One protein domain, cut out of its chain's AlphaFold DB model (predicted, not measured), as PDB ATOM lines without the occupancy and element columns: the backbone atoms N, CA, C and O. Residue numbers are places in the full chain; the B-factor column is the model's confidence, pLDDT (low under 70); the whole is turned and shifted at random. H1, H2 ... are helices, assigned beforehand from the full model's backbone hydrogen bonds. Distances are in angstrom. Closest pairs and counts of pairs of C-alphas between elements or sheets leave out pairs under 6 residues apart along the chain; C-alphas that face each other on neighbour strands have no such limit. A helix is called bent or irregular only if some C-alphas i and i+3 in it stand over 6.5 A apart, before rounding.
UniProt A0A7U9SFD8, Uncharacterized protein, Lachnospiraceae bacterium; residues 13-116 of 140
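AT A GLANCE: This is residues 13 to 116 of the 140 residues of an uncharacterized protein of Lachnospiraceae bacterium (UniProt A0A7U9SFD8). A long bent helix, H1, is the spine: H2 folds back along its second arm, H4 packs on its first, and long H5 runs beside the second arm and crosses H4. The 104 printed residues are all helix in class, with H1 to H5 in order. They are only just compact, close to loose: radius of gyration of the C-alphas 15.1 A, spans 44 by 31 by 24 A.

HOW THE PARTS SIT: Start at H1, residues 13 to 43, by its hydrogen bonds one helix but bent, C-alphas 32 and 35 being 7.2 A apart; its arms are H1a, 13 to 32, and H1b, 35 to 43. H2, residues 47 to 60, makes a hairpin with H1b; their closest C-alphas, Asn 40 and Gly 50, are 5.1 A apart. H3, residues 66 to 70, and H4, residues 72 to 80, only just touch, only at the corner, with 3 pairs of C-alphas within 8 A. H4 touches H1a, closest C-alphas Ile 73 and Ile 29 at 5.3 A, at a shallow tilt of 18 degrees, opposite ways. H5, residues 95 to 116, touches H1b, closest C-alphas Ser 109 and Pro 35 at 4.6 A. Each O i to N i+4 pair is within hydrogen-bond range in H1a, H1b, H2 and H5, 4 of 5 in H4, and 0 of 1 in H3, where 2 of 2 O i to N i+3 pairs are.

IN THESE COORDINATES: Find C-alpha 13 at (81.682, 110.292, 110.486), where H1a begins its 28.7 A; H5 runs 31.9 A to C-alpha 116 at (72.406, 141.243, 79.867).

THE WHOLE: The printed part has no cut; the H4 to H5 link is long, and pLDDT is under 70 at residues 42 to 46, 61 to 99 and 116.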
ATOM      1  N   TYR A  13      80.892 109.099 110.770       75.31
ATOM      2  CA  TYR A  13      81.682 110.292 110.486       75.31
ATOM      3  C   TYR A  13      82.150 110.373 109.022       75.31
ATOM      4  O   TYR A  13      82.050 111.433 108.407       75.31
ATOM      5  N   SER A  14      82.607 109.262 108.428       73.25
ATOM      6  CA  SER A  14      83.049 109.252 107.028       73.25
ATOM      7  C   SER A  14      81.874 109.408 106.061       73.25
ATOM      8  O   SER A  14      82.008 110.102 105.055       73.25
ATOM      9  N   ILE A  15      80.702 108.861 106.401       76.12
ATOM     10  CA  ILE A  15      79.462 109.042 105.630       76.12
ATOM     11  C   ILE A  15      79.026 110.512 105.638       76.12
ATOM     12  O   ILE A  15      78.678 111.063 104.592       76.12
ATOM     13  N   MET A  16      79.084 111.176 106.795       77.44
ATOM     14  CA  MET A  16      78.733 112.595 106.912       77.44
ATOM     15  C   MET A  16      79.680 113.486 106.096       77.44
ATOM     16  O   MET A  16      79.218 114.367 105.371       77.44
ATOM     17  N   ILE A  17      80.991 113.225 106.153       78.19
ATOM     18  CA  ILE A  17      81.982 113.948 105.343       78.19
ATOM     19  C   ILE A  17      81.744 113.717 103.850       78.19
ATOM     20  O   ILE A  17      81.707 114.683 103.090       78.19
ATOM     21  N   ALA A  18      81.556 112.466 103.422       75.88
ATOM     22  CA  ALA A  18      81.294 112.139 102.022       75.88
ATOM     23  C   ALA A  18      80.019 112.827 101.515       75.88
ATOM     24  O   ALA A  18      80.024 113.435 100.448       75.88
ATOM     25  N   THR A  19      78.954 112.826 102.319       78.94
ATOM     26  CA  THR A  19      77.703 113.529 101.997       78.94
ATOM     27  C   THR A  19      77.932 115.033 101.840       78.94
ATOM     28  O   THR A  19      77.497 115.622 100.851       78.94
ATOM     29  N   GLY A  20      78.670 115.657 102.766       80.69
ATOM     30  CA  GLY A  20      79.030 117.073 102.670       80.69
ATOM     31  C   GLY A  20      79.832 117.394 101.405       80.69
ATOM     32  O   GLY A  20      79.533 118.372 100.719       80.69
ATOM     33  N   ARG A  21      80.793 116.534 101.041       76.56
ATOM     34  CA  ARG A  21      81.568 116.661  99.796       76.56
ATOM     35  C   ARG A  21      80.686 116.549  98.554       76.56
ATOM     36  O   ARG A  21      80.824 117.371  97.652       76.56
ATOM     37  N   ILE A  22      79.760 115.589  98.510       78.88
ATOM     38  CA  ILE A  22      78.825 115.412  97.386       78.88
ATOM     39  C   ILE A  22      77.956 116.662  97.210       78.88
ATOM     40  O   ILE A  22      77.817 117.165  96.094       78.88
ATOM     41  N   ILE A  23      77.392 117.193  98.298       82.31
ATOM     42  CA  ILE A  23      76.553 118.398  98.248       82.31
ATOM     43  C   ILE A  23      77.366 119.597  97.745       82.31
ATOM     44  O   ILE A  23      76.941 120.280  96.814       82.31
ATOM     45  N   ALA A  24      78.552 119.829  98.314       77.50
ATOM     46  CA  ALA A  24      79.409 120.944  97.923       77.50
ATOM     47  C   ALA A  24      79.851 120.853  96.452       77.50
ATOM     48  O   ALA A  24      79.769 121.839  95.718       77.50
ATOM     49  N   THR A  25      80.236 119.659  95.994       75.75
ATOM     50  CA  THR A  25      80.642 119.414  94.601       75.75
ATOM     51  C   THR A  25      79.496 119.713  93.635       75.75
ATOM     52  O   THR A  25      79.698 120.399  92.638       75.75
ATOM     53  N   ASN A  26      78.267 119.292  93.955       79.88
ATOM     54  CA  ASN A  26      77.095 119.595  93.128       79.88
ATOM     55  C   ASN A  26      76.822 121.102  93.016       79.88
ATOM     56  O   ASN A  26      76.518 121.591  91.928       79.88
ATOM     57  N   ILE A  27      76.970 121.855  94.111       80.44
ATOM     58  CA  ILE A  27      76.808 123.318  94.099       80.44
ATOM     59  C   ILE A  27      77.854 123.976  93.184       80.44
ATOM     60  O   ILE A  27      77.528 124.878  92.413       80.44
ATOM     61  N   LEU A  28      79.102 123.511  93.221       76.75
ATOM     62  CA  LEU A  28      80.195 124.050  92.402       76.75
ATOM     63  C   LEU A  28      80.082 123.680  90.921       76.75
ATOM     64  O   LEU A  28      80.356 124.512  90.051       76.75
ATOM     65  N   ILE A  29      79.635 122.462  90.618       79.06
ATOM     66  CA  ILE A  29      79.302 122.056  89.249       79.06
ATOM     67  C   ILE A  29      78.166 122.932  88.718       79.06
ATOM     68  O   ILE A  29      78.237 123.409  87.587       79.06
ATOM     69  N   TYR A  30      77.156 123.216  89.546       80.25
ATOM     70  CA  TYR A  30      76.074 124.121  89.174       80.25
ATOM     71  C   TYR A  30      76.587 125.541  88.882       80.25
ATOM     72  O   TYR A  30      76.278 126.105  87.834       80.25
ATOM     73  N   LEU A  31      77.444 126.090  89.750       80.06
ATOM     74  CA  LEU A  31      78.108 127.382  89.526       80.06
ATOM     75  C   LEU A  31      78.910 127.406  88.216       80.06
ATOM     76  O   LEU A  31      78.904 128.405  87.504       80.06
ATOM     77  N   SER A  32      79.549 126.291  87.870       78.75
ATOM     78  CA  SER A  32      80.338 126.148  86.645       78.75
ATOM     79  C   SER A  32      79.505 126.170  85.360       78.75
ATOM     80  O   SER A  32      80.021 126.543  84.306       78.75
ATOM     81  N   VAL A  33      78.231 125.769  85.416       81.19
ATOM     82  CA  VAL A  33      77.321 125.771  84.254       81.19
ATOM     83  C   VAL A  33      76.458 127.033  84.162       81.19
ATOM     84  O   VAL A  33      75.877 127.288  83.108       81.19
ATOM     85  N   LEU A  34      76.413 127.868  85.209       82.06
ATOM     86  CA  LEU A  34      75.686 129.146  85.209       82.06
ATOM     87  C   LEU A  34      75.942 130.039  83.985       82.06
ATOM     88  O   LEU A  34      74.954 130.490  83.397       82.06
ATOM     89  N   PRO A  35      77.191 130.303  83.546       79.06
ATOM     90  CA  PRO A  35      77.411 131.214  82.424       79.06
ATOM     91  C   PRO A  35      76.834 130.644  81.124       79.06
ATOM     92  O   PRO A  35      76.302 131.388  80.304       79.06
ATOM     93  N   LEU A  36      76.855 129.317  80.970       81.69
ATOM     94  CA  LEU A  36      76.253 128.621  79.837       81.69
ATOM     95  C   LEU A  36      74.722 128.751  79.841       81.69
ATOM     96  O   LEU A  36      74.121 129.000  78.797       81.69
ATOM     97  N   ILE A  37      74.092 128.620  81.015       82.31
ATOM     98  CA  ILE A  37      72.642 128.802  81.189       82.31
ATOM     99  C   ILE A  37      72.252 130.238  80.830       82.31
ATOM    100  O   ILE A  37      71.296 130.430  80.086       82.31
ATOM    101  N   ILE A  38      73.015 131.233  81.294       79.19
ATOM    102  CA  ILE A  38      72.788 132.649  80.974       79.19
ATOM    103  C   ILE A  38      72.906 132.875  79.459       79.19
ATOM    104  O   ILE A  38      72.004 133.424  78.837       79.19
ATOM    105  N   ILE A  39      73.967 132.390  78.815       78.88
ATOM    106  CA  ILE A  39      74.104 132.513  77.355       78.88
ATOM    107  C   ILE A  39      72.927 131.843  76.641       78.88
ATOM    108  O   ILE A  39      72.379 132.406  75.696       78.88
ATOM    109  N   ASN A  40      72.483 130.674  77.103       80.31
ATOM    110  CA  ASN A  40      71.349 129.996  76.497       80.31
ATOM    111  C   ASN A  40      70.040 130.781  76.617       80.31
ATOM    112  O   ASN A  40      69.308 130.900  75.640       80.31
ATOM    113  N   THR A  41      69.751 131.353  77.784       74.50
ATOM    114  CA  THR A  41      68.504 132.095  77.999       74.50
ATOM    115  C   THR A  41      68.447 133.409  77.221       74.50
ATOM    116  O   THR A  41      67.357 133.802  76.801       74.50
ATOM    117  N   PHE A  42      69.583 134.081  77.009       69.62
ATOM    118  CA  PHE A  42      69.629 135.388  76.343       69.62
ATOM    119  C   PHE A  42      69.991 135.333  74.851       69.62
ATOM    120  O   PHE A  42      69.527 136.178  74.084       69.62
ATOM    121  N   LEU A  43      70.813 134.369  74.426       68.25
ATOM    122  CA  LEU A  43      71.394 134.323  73.079       68.25
ATOM    123  C   LEU A  43      70.693 133.306  72.167       68.25
ATOM    124  O   LEU A  43      70.437 133.596  70.996       68.25
ATOM    125  N   PHE A  44      70.342 132.128  72.689       64.50
ATOM    126  CA  PHE A  44      69.690 131.079  71.909       64.50
ATOM    127  C   PHE A  44      68.165 131.186  72.050       64.50
ATOM    128  O   PHE A  44      67.543 130.616  72.936       64.50
ATOM    129  N   GLY A  45      67.520 131.885  71.112       58.00
ATOM    130  CA  GLY A  45      66.051 131.970  71.042       58.00
ATOM    131  C   GLY A  45      65.334 130.629  70.782       58.00
ATOM    132  O   GLY A  45      64.105 130.579  70.801       58.00
ATOM    133  N   SER A  46      66.087 129.547  70.539       63.62
ATOM    134  CA  SER A  46      65.597 128.178  70.360       63.62
ATOM    135  C   SER A  46      66.220 127.250  71.404       63.62
ATOM    136  O   SER A  46      67.430 127.023  71.405       63.62
ATOM    137  N   SER A  47      65.366 126.675  72.254       70.62
ATOM    138  CA  SER A  47      65.725 125.781  73.368       70.62
ATOM    139  C   SER A  47      66.640 124.610  72.961       70.62
ATOM    140  O   SER A  47      67.513 124.206  73.725       70.62
ATOM    141  N   LEU A  48      66.501 124.095  71.734       78.50
ATOM    142  CA  LEU A  48      67.230 122.908  71.267       78.50
ATOM    143  C   LEU A  48      68.745 123.126  71.132       78.50
ATOM    144  O   LEU A  48      69.518 122.224  71.446       78.50
ATOM    145  N   ILE A  49      69.177 124.316  70.698       79.12
ATOM    146  CA  ILE A  49      70.607 124.622  70.507       79.12
ATOM    147  C   ILE A  49      71.306 124.701  71.865       79.12
ATOM    148  O   ILE A  49      72.368 124.115  72.053       79.12
ATOM    149  N   GLY A  50      70.666 125.347  72.837       79.25
ATOM    150  CA  GLY A  50      71.135 125.388  74.216       79.25
ATOM    151  C   GLY A  50      71.332 124.026  74.848       79.25
ATOM    152  O   GLY A  50      72.357 123.775  75.476       79.25
ATOM    153  N   VAL A  51      70.350 123.141  74.663       80.00
ATOM    154  CA  VAL A  51      70.404 121.770  75.177       80.00
ATOM    155  C   VAL A  51      71.548 120.991  74.528       80.00
ATOM    156  O   VAL A  51      72.288 120.318  75.239       80.00
ATOM    157  N   ALA A  52      71.750 121.119  73.213       84.31
ATOM    158  CA  ALA A  52      72.864 120.468  72.525       84.31
ATOM    159  C   ALA A  52      74.229 120.961  73.041       84.31
ATOM    160  O   ALA A  52      75.105 120.152  73.340       84.31
ATOM    161  N   VAL A  53      74.394 122.275  73.221       81.38
ATOM    162  CA  VAL A  53      75.627 122.861  73.771       81.38
ATOM    163  C   VAL A  53      75.850 122.420  75.222       81.38
ATOM    164  O   VAL A  53      76.968 122.061  75.578       81.38
ATOM    165  N   ALA A  54      74.801 122.385  76.048       81.25
ATOM    166  CA  ALA A  54      74.882 121.902  77.426       81.25
ATOM    167  C   ALA A  54      75.251 120.416  77.502       81.25
ATOM    168  O   ALA A  54      76.050 120.028  78.352       81.25
ATOM    169  N   PHE A  55      74.720 119.596  76.593       81.56
ATOM    170  CA  PHE A  55      75.054 118.179  76.506       81.56
ATOM    171  C   PHE A  55      76.527 117.972  76.146       81.56
ATOM    172  O   PHE A  55      77.224 117.219  76.820       81.56
ATOM    173  N   VAL A  56      77.027 118.694  75.140       84.44
ATOM    174  CA  VAL A  56      78.442 118.649  74.742       84.44
ATOM    175  C   VAL A  56      79.344 119.159  75.872       84.44
ATOM    176  O   VAL A  56      80.334 118.511  76.198       84.44
ATOM    177  N   TYR A  57      78.985 120.268  76.528       80.75
ATOM    178  CA  TYR A  57      79.734 120.822  77.663       80.75
ATOM    179  C   TYR A  57      79.787 119.856  78.857       80.75
ATOM    180  O   TYR A  57      80.837 119.696  79.476       80.75
ATOM    181  N   GLY A  58      78.678 119.171  79.152       77.69
ATOM    182  CA  GLY A  58      78.619 118.130  80.179       77.69
ATOM    183  C   GLY A  58      79.436 116.888  79.816       77.69
ATOM    184  O   GLY A  58      80.154 116.368  80.664       77.69
ATOM    185  N   TYR A  59      79.389 116.456  78.551       78.19
ATOM    186  CA  TYR A  59      80.194 115.339  78.046       78.19
ATOM    187  C   TYR A  59      81.695 115.640  78.112       78.19
ATOM    188  O   TYR A  59      82.483 114.776  78.476       78.19
ATOM    189  N   PHE A  60      82.110 116.885  77.867       72.19
ATOM    190  CA  PHE A  60      83.504 117.273  78.072       72.19
ATOM    191  C   PHE A  60      83.959 117.151  79.535       72.19
ATOM    192  O   PHE A  60      85.136 116.914  79.781       72.19
ATOM    193  N   GLY A  61      83.041 117.227  80.502       67.38
ATOM    194  CA  GLY A  61      83.347 117.044  81.921       67.38
ATOM    195  C   GLY A  61      83.814 115.634  82.302       67.38
ATOM    196  O   GLY A  61      84.471 115.488  83.331       67.38
ATOM    197  N   THR A  62      83.523 114.608  81.493       68.00
ATOM    198  CA  THR A  62      83.894 113.212  81.790       68.00
ATOM    199  C   THR A  62      85.266 112.803  81.248       68.00
ATOM    200  O   THR A  62      85.746 111.727  81.594       68.00
ATOM    201  N   PHE A  63      85.928 113.628  80.427       66.00
ATOM    202  CA  PHE A  63      87.248 113.295  79.879       66.00
ATOM    203  C   PHE A  63      88.370 113.435  80.910       66.00
ATOM    204  O   PHE A  63      88.411 114.370  81.700       66.00
ATOM    205  N   GLU A  64      89.351 112.541  80.879       59.41
ATOM    206  CA  GLU A  64      90.524 112.600  81.756       59.41
ATOM    207  C   GLU A  64      91.749 113.074  80.964       59.41
ATOM    208  O   GLU A  64      92.058 112.528  79.909       59.41
ATOM    209  N   GLY A  65      92.432 114.124  81.434       58.84
ATOM    210  CA  GLY A  65      93.633 114.652  80.784       58.84
ATOM    211  C   GLY A  65      94.098 115.987  81.370       58.84
ATOM    212  O   GLY A  65      93.286 116.764  81.866       58.84
ATOM    213  N   SER A  66      95.398 116.289  81.281       56.91
ATOM    214  CA  SER A  66      96.018 117.493  81.874       56.91
ATOM    215  C   SER A  66      95.434 118.822  81.375       56.91
ATOM    216  O   SER A  66      95.485 119.828  82.080       56.91
ATOM    217  N   LEU A  67      94.842 118.838  80.174       56.44
ATOM    218  CA  LEU A  67      94.134 120.002  79.621       56.44
ATOM    219  C   LEU A  67      92.827 120.308  80.372       56.44
ATOM    220  O   LEU A  67      92.389 121.457  80.389       56.44
ATOM    221  N   LEU A  68      92.225 119.318  81.040       59.81
ATOM    222  CA  LEU A  68      90.996 119.500  81.810       59.81
ATOM    223  C   LEU A  68      91.210 120.114  83.199       59.81
ATOM    224  O   LEU A  68      90.224 120.524  83.809       59.81
ATOM    225  N   ASN A  69      92.461 120.316  83.644       58.59
ATOM    226  CA  ASN A  69      92.769 121.182  84.797       58.59
ATOM    227  C   ASN A  69      92.144 122.577  84.654       58.59
ATOM    228  O   ASN A  69      91.828 123.224  85.651       58.59
ATOM    229  N   TRP A  70      91.954 123.029  83.413       60.47
ATOM    230  CA  TRP A  70      91.390 124.331  83.074       60.47
ATOM    231  C   TRP A  70      89.867 124.318  82.908       60.47
ATOM    232  O   TRP A  70      89.271 125.368  82.666       60.47
ATOM    233  N   PHE A  71      89.216 123.157  83.035       63.56
ATOM    234  CA  PHE A  71      87.770 123.047  82.879       63.56
ATOM    235  C   PHE A  71      87.058 123.273  84.225       63.56
ATOM    236  O   PHE A  71      87.366 122.571  85.191       63.56
ATOM    237  N   PRO A  72      86.070 124.185  84.320       64.56
ATOM    238  CA  PRO A  72      85.455 124.567  85.598       64.56
ATOM    239  C   PRO A  72      84.802 123.399  86.350       64.56
ATOM    240  O   PRO A  72      84.961 123.265  87.561       64.56
ATOM    241  N   ILE A  73      84.139 122.497  85.613       64.38
ATOM    242  CA  ILE A  73      83.495 121.296  86.173       64.38
ATOM    243  C   ILE A  73      84.532 120.372  86.820       64.38
ATOM    244  O   ILE A  73      84.300 119.839  87.903       64.38
ATOM    245  N   LYS A  74      85.693 120.203  86.182       63.88
ATOM    246  CA  LYS A  74      86.731 119.302  86.680       63.88
ATOM    247  C   LYS A  74      87.517 119.941  87.821       63.88
ATOM    248  O   LYS A  74      87.744 119.299  88.838       63.88
ATOM    249  N   ALA A  75      87.792 121.240  87.738       61.59
ATOM    250  CA  ALA A  75      88.324 122.032  88.846       61.59
ATOM    251  C   ALA A  75      87.471 121.928  90.130       61.59
ATOM    252  O   ALA A  75      88.028 121.757  91.214       61.59
ATOM    253  N   ALA A  76      86.136 121.965  90.014       61.94
ATOM    254  CA  ALA A  76      85.223 121.737  91.141       61.94
ATOM    255  C   ALA A  76      85.374 120.339  91.761       61.94
ATOM    256  O   ALA A  76      85.318 120.197  92.982       61.94
ATOM    257  N   MET A  77      85.580 119.325  90.919       62.47
ATOM    258  CA  MET A  77      85.691 117.930  91.332       62.47
ATOM    259  C   MET A  77      87.021 117.646  92.045       62.47
ATOM    260  O   MET A  77      87.005 117.081  93.136       62.47
ATOM    261  N   ILE A  78      88.156 118.128  91.522       62.56
ATOM    262  CA  ILE A  78      89.462 117.933  92.179       62.56
ATOM    263  C   ILE A  78      89.586 118.722  93.487       62.56
ATOM    264  O   ILE A  78      90.275 118.290  94.412       62.56
ATOM    265  N   LEU A  79      88.905 119.863  93.616       59.72
ATOM    266  CA  LEU A  79      88.954 120.647  94.851       59.72
ATOM    267  C   LEU A  79      88.357 119.893  96.057       59.72
ATOM    268  O   LEU A  79      88.815 120.084  97.182       59.72
ATOM    269  N   PHE A  80      87.351 119.041  95.833       58.41
ATOM    270  CA  PHE A  80      86.682 118.268  96.889       58.41
ATOM    271  C   PHE A  80      87.111 116.801  96.959       58.41
ATOM    272  O   PHE A  80      86.956 116.174  98.014       58.41
ATOM    273  N   ASP A  81      87.692 116.277  95.881       58.25
ATOM    274  CA  ASP A  81      88.330 114.972  95.861       58.25
ATOM    275  C   ASP A  81      89.735 115.052  95.235       58.25
ATOM    276  O   ASP A  81      89.893 114.873  94.026       58.25
ATOM    277  N   PRO A  82      90.780 115.314  96.044       53.38
ATOM    278  CA  PRO A  82      92.157 115.383  95.555       53.38
ATOM    279  C   PRO A  82      92.683 114.034  95.036       53.38
ATOM    280  O   PRO A  82      93.768 114.008  94.462       53.38
ATOM    281  N   TYR A  83      91.937 112.934  95.224       52.31
ATOM    282  CA  TYR A  83      92.253 111.616  94.668       52.31
ATOM    283  C   TYR A  83      91.601 111.346  93.302       52.31
ATOM    284  O   TYR A  83      91.927 110.349  92.656       52.31
ATOM    285  N   CYS A  84      90.725 112.234  92.822       49.25
ATOM    286  CA  CYS A  84      90.088 112.105  91.517       49.25
ATOM    287  C   CYS A  84      91.128 112.345  90.403       49.25
ATOM    288  O   CYS A  84      91.425 113.487  90.051       49.25
ATOM    289  N   GLY A  85      91.705 111.258  89.878       46.62
ATOM    290  CA  GLY A  85      92.748 111.266  88.841       46.62
ATOM    291  C   GLY A  85      94.104 110.690  89.272       46.62
ATOM    292  O   GLY A  85      95.027 110.662  88.465       46.62
ATOM    293  N   VAL A  86      94.235 110.207  90.514       46.19
ATOM    294  CA  VAL A  86      95.494 109.643  91.053       46.19
ATOM    295  C   VAL A  86      95.747 108.202  90.574       46.19
ATOM    296  O   VAL A  86      96.823 107.655  90.783       46.19
ATOM    297  N   GLU A  87      94.792 107.593  89.868       45.16
ATOM    298  CA  GLU A  87      94.954 106.262  89.264       45.16
ATOM    299  C   GLU A  87      95.833 106.258  88.000       45.16
ATOM    300  O   GLU A  87      96.299 105.202  87.579       45.16
ATOM    301  N   TYR A  88      96.119 107.430  87.421       45.22
ATOM    302  CA  TYR A  88      97.008 107.573  86.268       45.22
ATOM    303  C   TYR A  88      98.130 108.551  86.622       45.22
ATOM    304  O   TYR A  88      97.969 109.764  86.499       45.22
ATOM    305  N   ASP A  89      99.258 107.989  87.059       46.94
ATOM    306  CA  ASP A  89     100.519 108.557  87.589       46.94
ATOM    307  C   ASP A  89     101.210 109.669  86.745       46.94
ATOM    308  O   ASP A  89     102.404 109.935  86.866       46.94
ATOM    309  N   THR A  90     100.489 110.329  85.836       43.72
ATOM    310  CA  THR A  90     101.007 111.262  84.824       43.72
ATOM    311  C   THR A  90     100.347 112.644  84.829       43.72
ATOM    312  O   THR A  90     100.748 113.508  84.049       43.72
ATOM    313  N   VAL A  91      99.340 112.893  85.675       51.47
ATOM    314  CA  VAL A  91      98.608 114.173  85.689       51.47
ATOM    315  C   VAL A  91      98.777 114.876  87.035       51.47
ATOM    316  O   VAL A  91      98.074 114.588  87.998       51.47
ATOM    317  N   SER A  92      99.698 115.844  87.110       51.81
ATOM    318  CA  SER A  92      99.829 116.700  88.294       51.81
ATOM    319  C   SER A  92      98.639 117.664  88.367       51.81
ATOM    320  O   SER A  92      98.626 118.721  87.723       51.81
ATOM    321  N   TYR A  93      97.611 117.303  89.126       54.50
ATOM    322  CA  TYR A  93      96.478 118.189  89.349       54.50
ATOM    323  C   TYR A  93      96.855 119.251  90.382       54.50
ATOM    324  O   TYR A  93      96.978 118.985  91.576       54.50
ATOM    325  N   GLN A  94      97.093 120.477  89.923       61.16
ATOM    326  CA  GLN A  94      97.426 121.582  90.812       61.16
ATOM    327  C   GLN A  94      96.130 122.214  91.340       61.16
ATOM    328  O   GLN A  94      95.295 122.693  90.575       61.16
ATOM    329  N   THR A  95      95.962 122.254  92.661       60.34
ATOM    330  CA  THR A  95      94.759 122.803  93.317       60.34
ATOM    331  C   THR A  95      94.618 124.320  93.120       60.34
ATOM    332  O   THR A  95      93.511 124.848  93.049       60.34
ATOM    333  N   PHE A  96      95.739 125.032  92.982       62.88
ATOM    334  CA  PHE A  96      95.771 126.485  92.779       62.88
ATOM    335  C   PHE A  96      95.102 126.962  91.476       62.88
ATOM    336  O   PHE A  96      94.214 127.813  91.561       62.88
ATOM    337  N   PRO A  97      95.448 126.442  90.279       66.12
ATOM    338  CA  PRO A  97      94.764 126.833  89.051       66.12
ATOM    339  C   PRO A  97      93.272 126.480  89.082       66.12
ATOM    340  O   PRO A  97      92.465 127.290  88.642       66.12
ATOM    341  N   ALA A  98      92.869 125.359  89.692       66.00
ATOM    342  CA  ALA A  98      91.455 124.989  89.809       66.00
ATOM    343  C   ALA A  98      90.608 126.072  90.517       66.00
ATOM    344  O   ALA A  98      89.531 126.438  90.042       66.00
ATOM    345  N   ILE A  99      91.120 126.646  91.610       69.12
ATOM    346  CA  ILE A  99      90.451 127.740  92.334       69.12
ATOM    347  C   ILE A  99      90.354 128.997  91.458       69.12
ATOM    348  O   ILE A  99      89.305 129.641  91.416       69.12
ATOM    349  N   ILE A 100      91.419 129.329  90.722       75.81
ATOM    350  CA  ILE A 100      91.454 130.499  89.831       75.81
ATOM    351  C   ILE A 100      90.412 130.360  88.712       75.81
ATOM    352  O   ILE A 100      89.660 131.304  88.471       75.81
ATOM    353  N   ILE A 101      90.312 129.189  88.070       78.56
ATOM    354  CA  ILE A 101      89.300 128.924  87.035       78.56
ATOM    355  C   ILE A 101      87.878 129.049  87.599       78.56
ATOM    356  O   ILE A 101      87.015 129.640  86.946       78.56
ATOM    357  N   LEU A 102      87.613 128.541  88.807       75.31
ATOM    358  CA  LEU A 102      86.289 128.660  89.429       75.31
ATOM    359  C   LEU A 102      85.918 130.117  89.710       75.31
ATOM    360  O   LEU A 102      84.821 130.547  89.354       75.31
ATOM    361  N   ILE A 103      86.842 130.899  90.278       79.75
ATOM    362  CA  ILE A 103      86.637 132.336  90.517       79.75
ATOM    363  C   ILE A 103      86.372 133.063  89.193       79.75
ATOM    364  O   ILE A 103      85.433 133.853  89.102       79.75
ATOM    365  N   LEU A 104      87.147 132.760  88.150       82.88
ATOM    366  CA  LEU A 104      86.987 133.357  86.825       82.88
ATOM    367  C   LEU A 104      85.626 133.001  86.208       82.88
ATOM    368  O   LEU A 104      84.962 133.871  85.653       82.88
ATOM    369  N   THR A 105      85.159 131.763  86.372       82.19
ATOM    370  CA  THR A 105      83.847 131.301  85.876       82.19
ATOM    371  C   THR A 105      82.684 132.008  86.580       82.19
ATOM    372  O   THR A 105      81.707 132.412  85.940       82.19
ATOM    373  N   VAL A 106      82.797 132.223  87.893       81.44
ATOM    374  CA  VAL A 106      81.813 132.995  88.668       81.44
ATOM    375  C   VAL A 106      81.829 134.466  88.250       81.44
ATOM    376  O   VAL A 106      80.767 135.032  87.989       81.44
ATOM    377  N   LEU A 107      83.010 135.074  88.103       84.19
ATOM    378  CA  LEU A 107      83.154 136.447  87.608       84.19
ATOM    379  C   LEU A 107      82.544 136.611  86.212       84.19
ATOM    380  O   LEU A 107      81.785 137.551  85.988       84.19
ATOM    381  N   LEU A 108      82.805 135.672  85.299       84.62
ATOM    382  CA  LEU A 108      82.228 135.665  83.956       84.62
ATOM    383  C   LEU A 108      80.696 135.631  84.015       84.62
ATOM    384  O   LEU A 108      80.036 136.366  83.287       84.62
ATOM    385  N   SER A 109      80.131 134.825  84.915       80.94
ATOM    386  CA  SER A 109      78.681 134.738  85.123       80.94
ATOM    387  C   SER A 109      78.090 136.062  85.608       80.94
ATOM    388  O   SER A 109      77.064 136.497  85.091       80.94
ATOM    389  N   VAL A 110      78.746 136.734  86.561       82.69
ATOM    390  CA  VAL A 110      78.319 138.050  87.068       82.69
ATOM    391  C   VAL A 110      78.414 139.119  85.978       82.69
ATOM    392  O   VAL A 110      77.489 139.913  85.822       82.69
ATOM    393  N   VAL A 111      79.491 139.120  85.189       84.88
ATOM    394  CA  VAL A 111      79.669 140.048  84.062       84.88
ATOM    395  C   VAL A 111      78.606 139.817  82.990       84.88
ATOM    396  O   VAL A 111      78.000 140.782  82.532       84.88
ATOM    397  N   LEU A 112      78.336 138.559  82.623       81.81
ATOM    398  CA  LEU A 112      77.279 138.200  81.674       81.81
ATOM    399  C   LEU A 112      75.913 138.661  82.188       81.81
ATOM    400  O   LEU A 112      75.188 139.316  81.447       81.81
ATOM    401  N   LEU A 113      75.584 138.388  83.455       79.94
ATOM    402  CA  LEU A 113      74.345 138.874  84.061       79.94
ATOM    403  C   LEU A 113      74.255 140.393  83.990       79.94
ATOM    404  O   LEU A 113      73.259 140.888  83.488       79.94
ATOM    405  N   ASN A 114      75.293 141.121  84.408       81.06
ATOM    406  CA  ASN A 114      75.276 142.581  84.406       81.06
ATOM    407  C   ASN A 114      75.147 143.159  82.983       81.06
ATOM    408  O   ASN A 114      74.369 144.082  82.746       81.06
ATOM    409  N   ALA A 115      75.855 142.576  82.011       78.62
ATOM    410  CA  ALA A 115      75.778 142.967  80.607       78.62
ATOM    411  C   ALA A 115      74.377 142.724  80.020       78.62
ATOM    412  O   ALA A 115      73.842 143.588  79.325       78.62
ATOM    413  N   PHE A 116      73.754 141.583  80.330       69.75
ATOM    414  CA  PHE A 116      72.406 141.243  79.867       69.75
ATOM    415  C   PHE A 116      71.279 141.900  80.674       69.75
ATOM    416  O   PHE A 116      70.179 142.024  80.148       69.75
TER     417      PHE A 116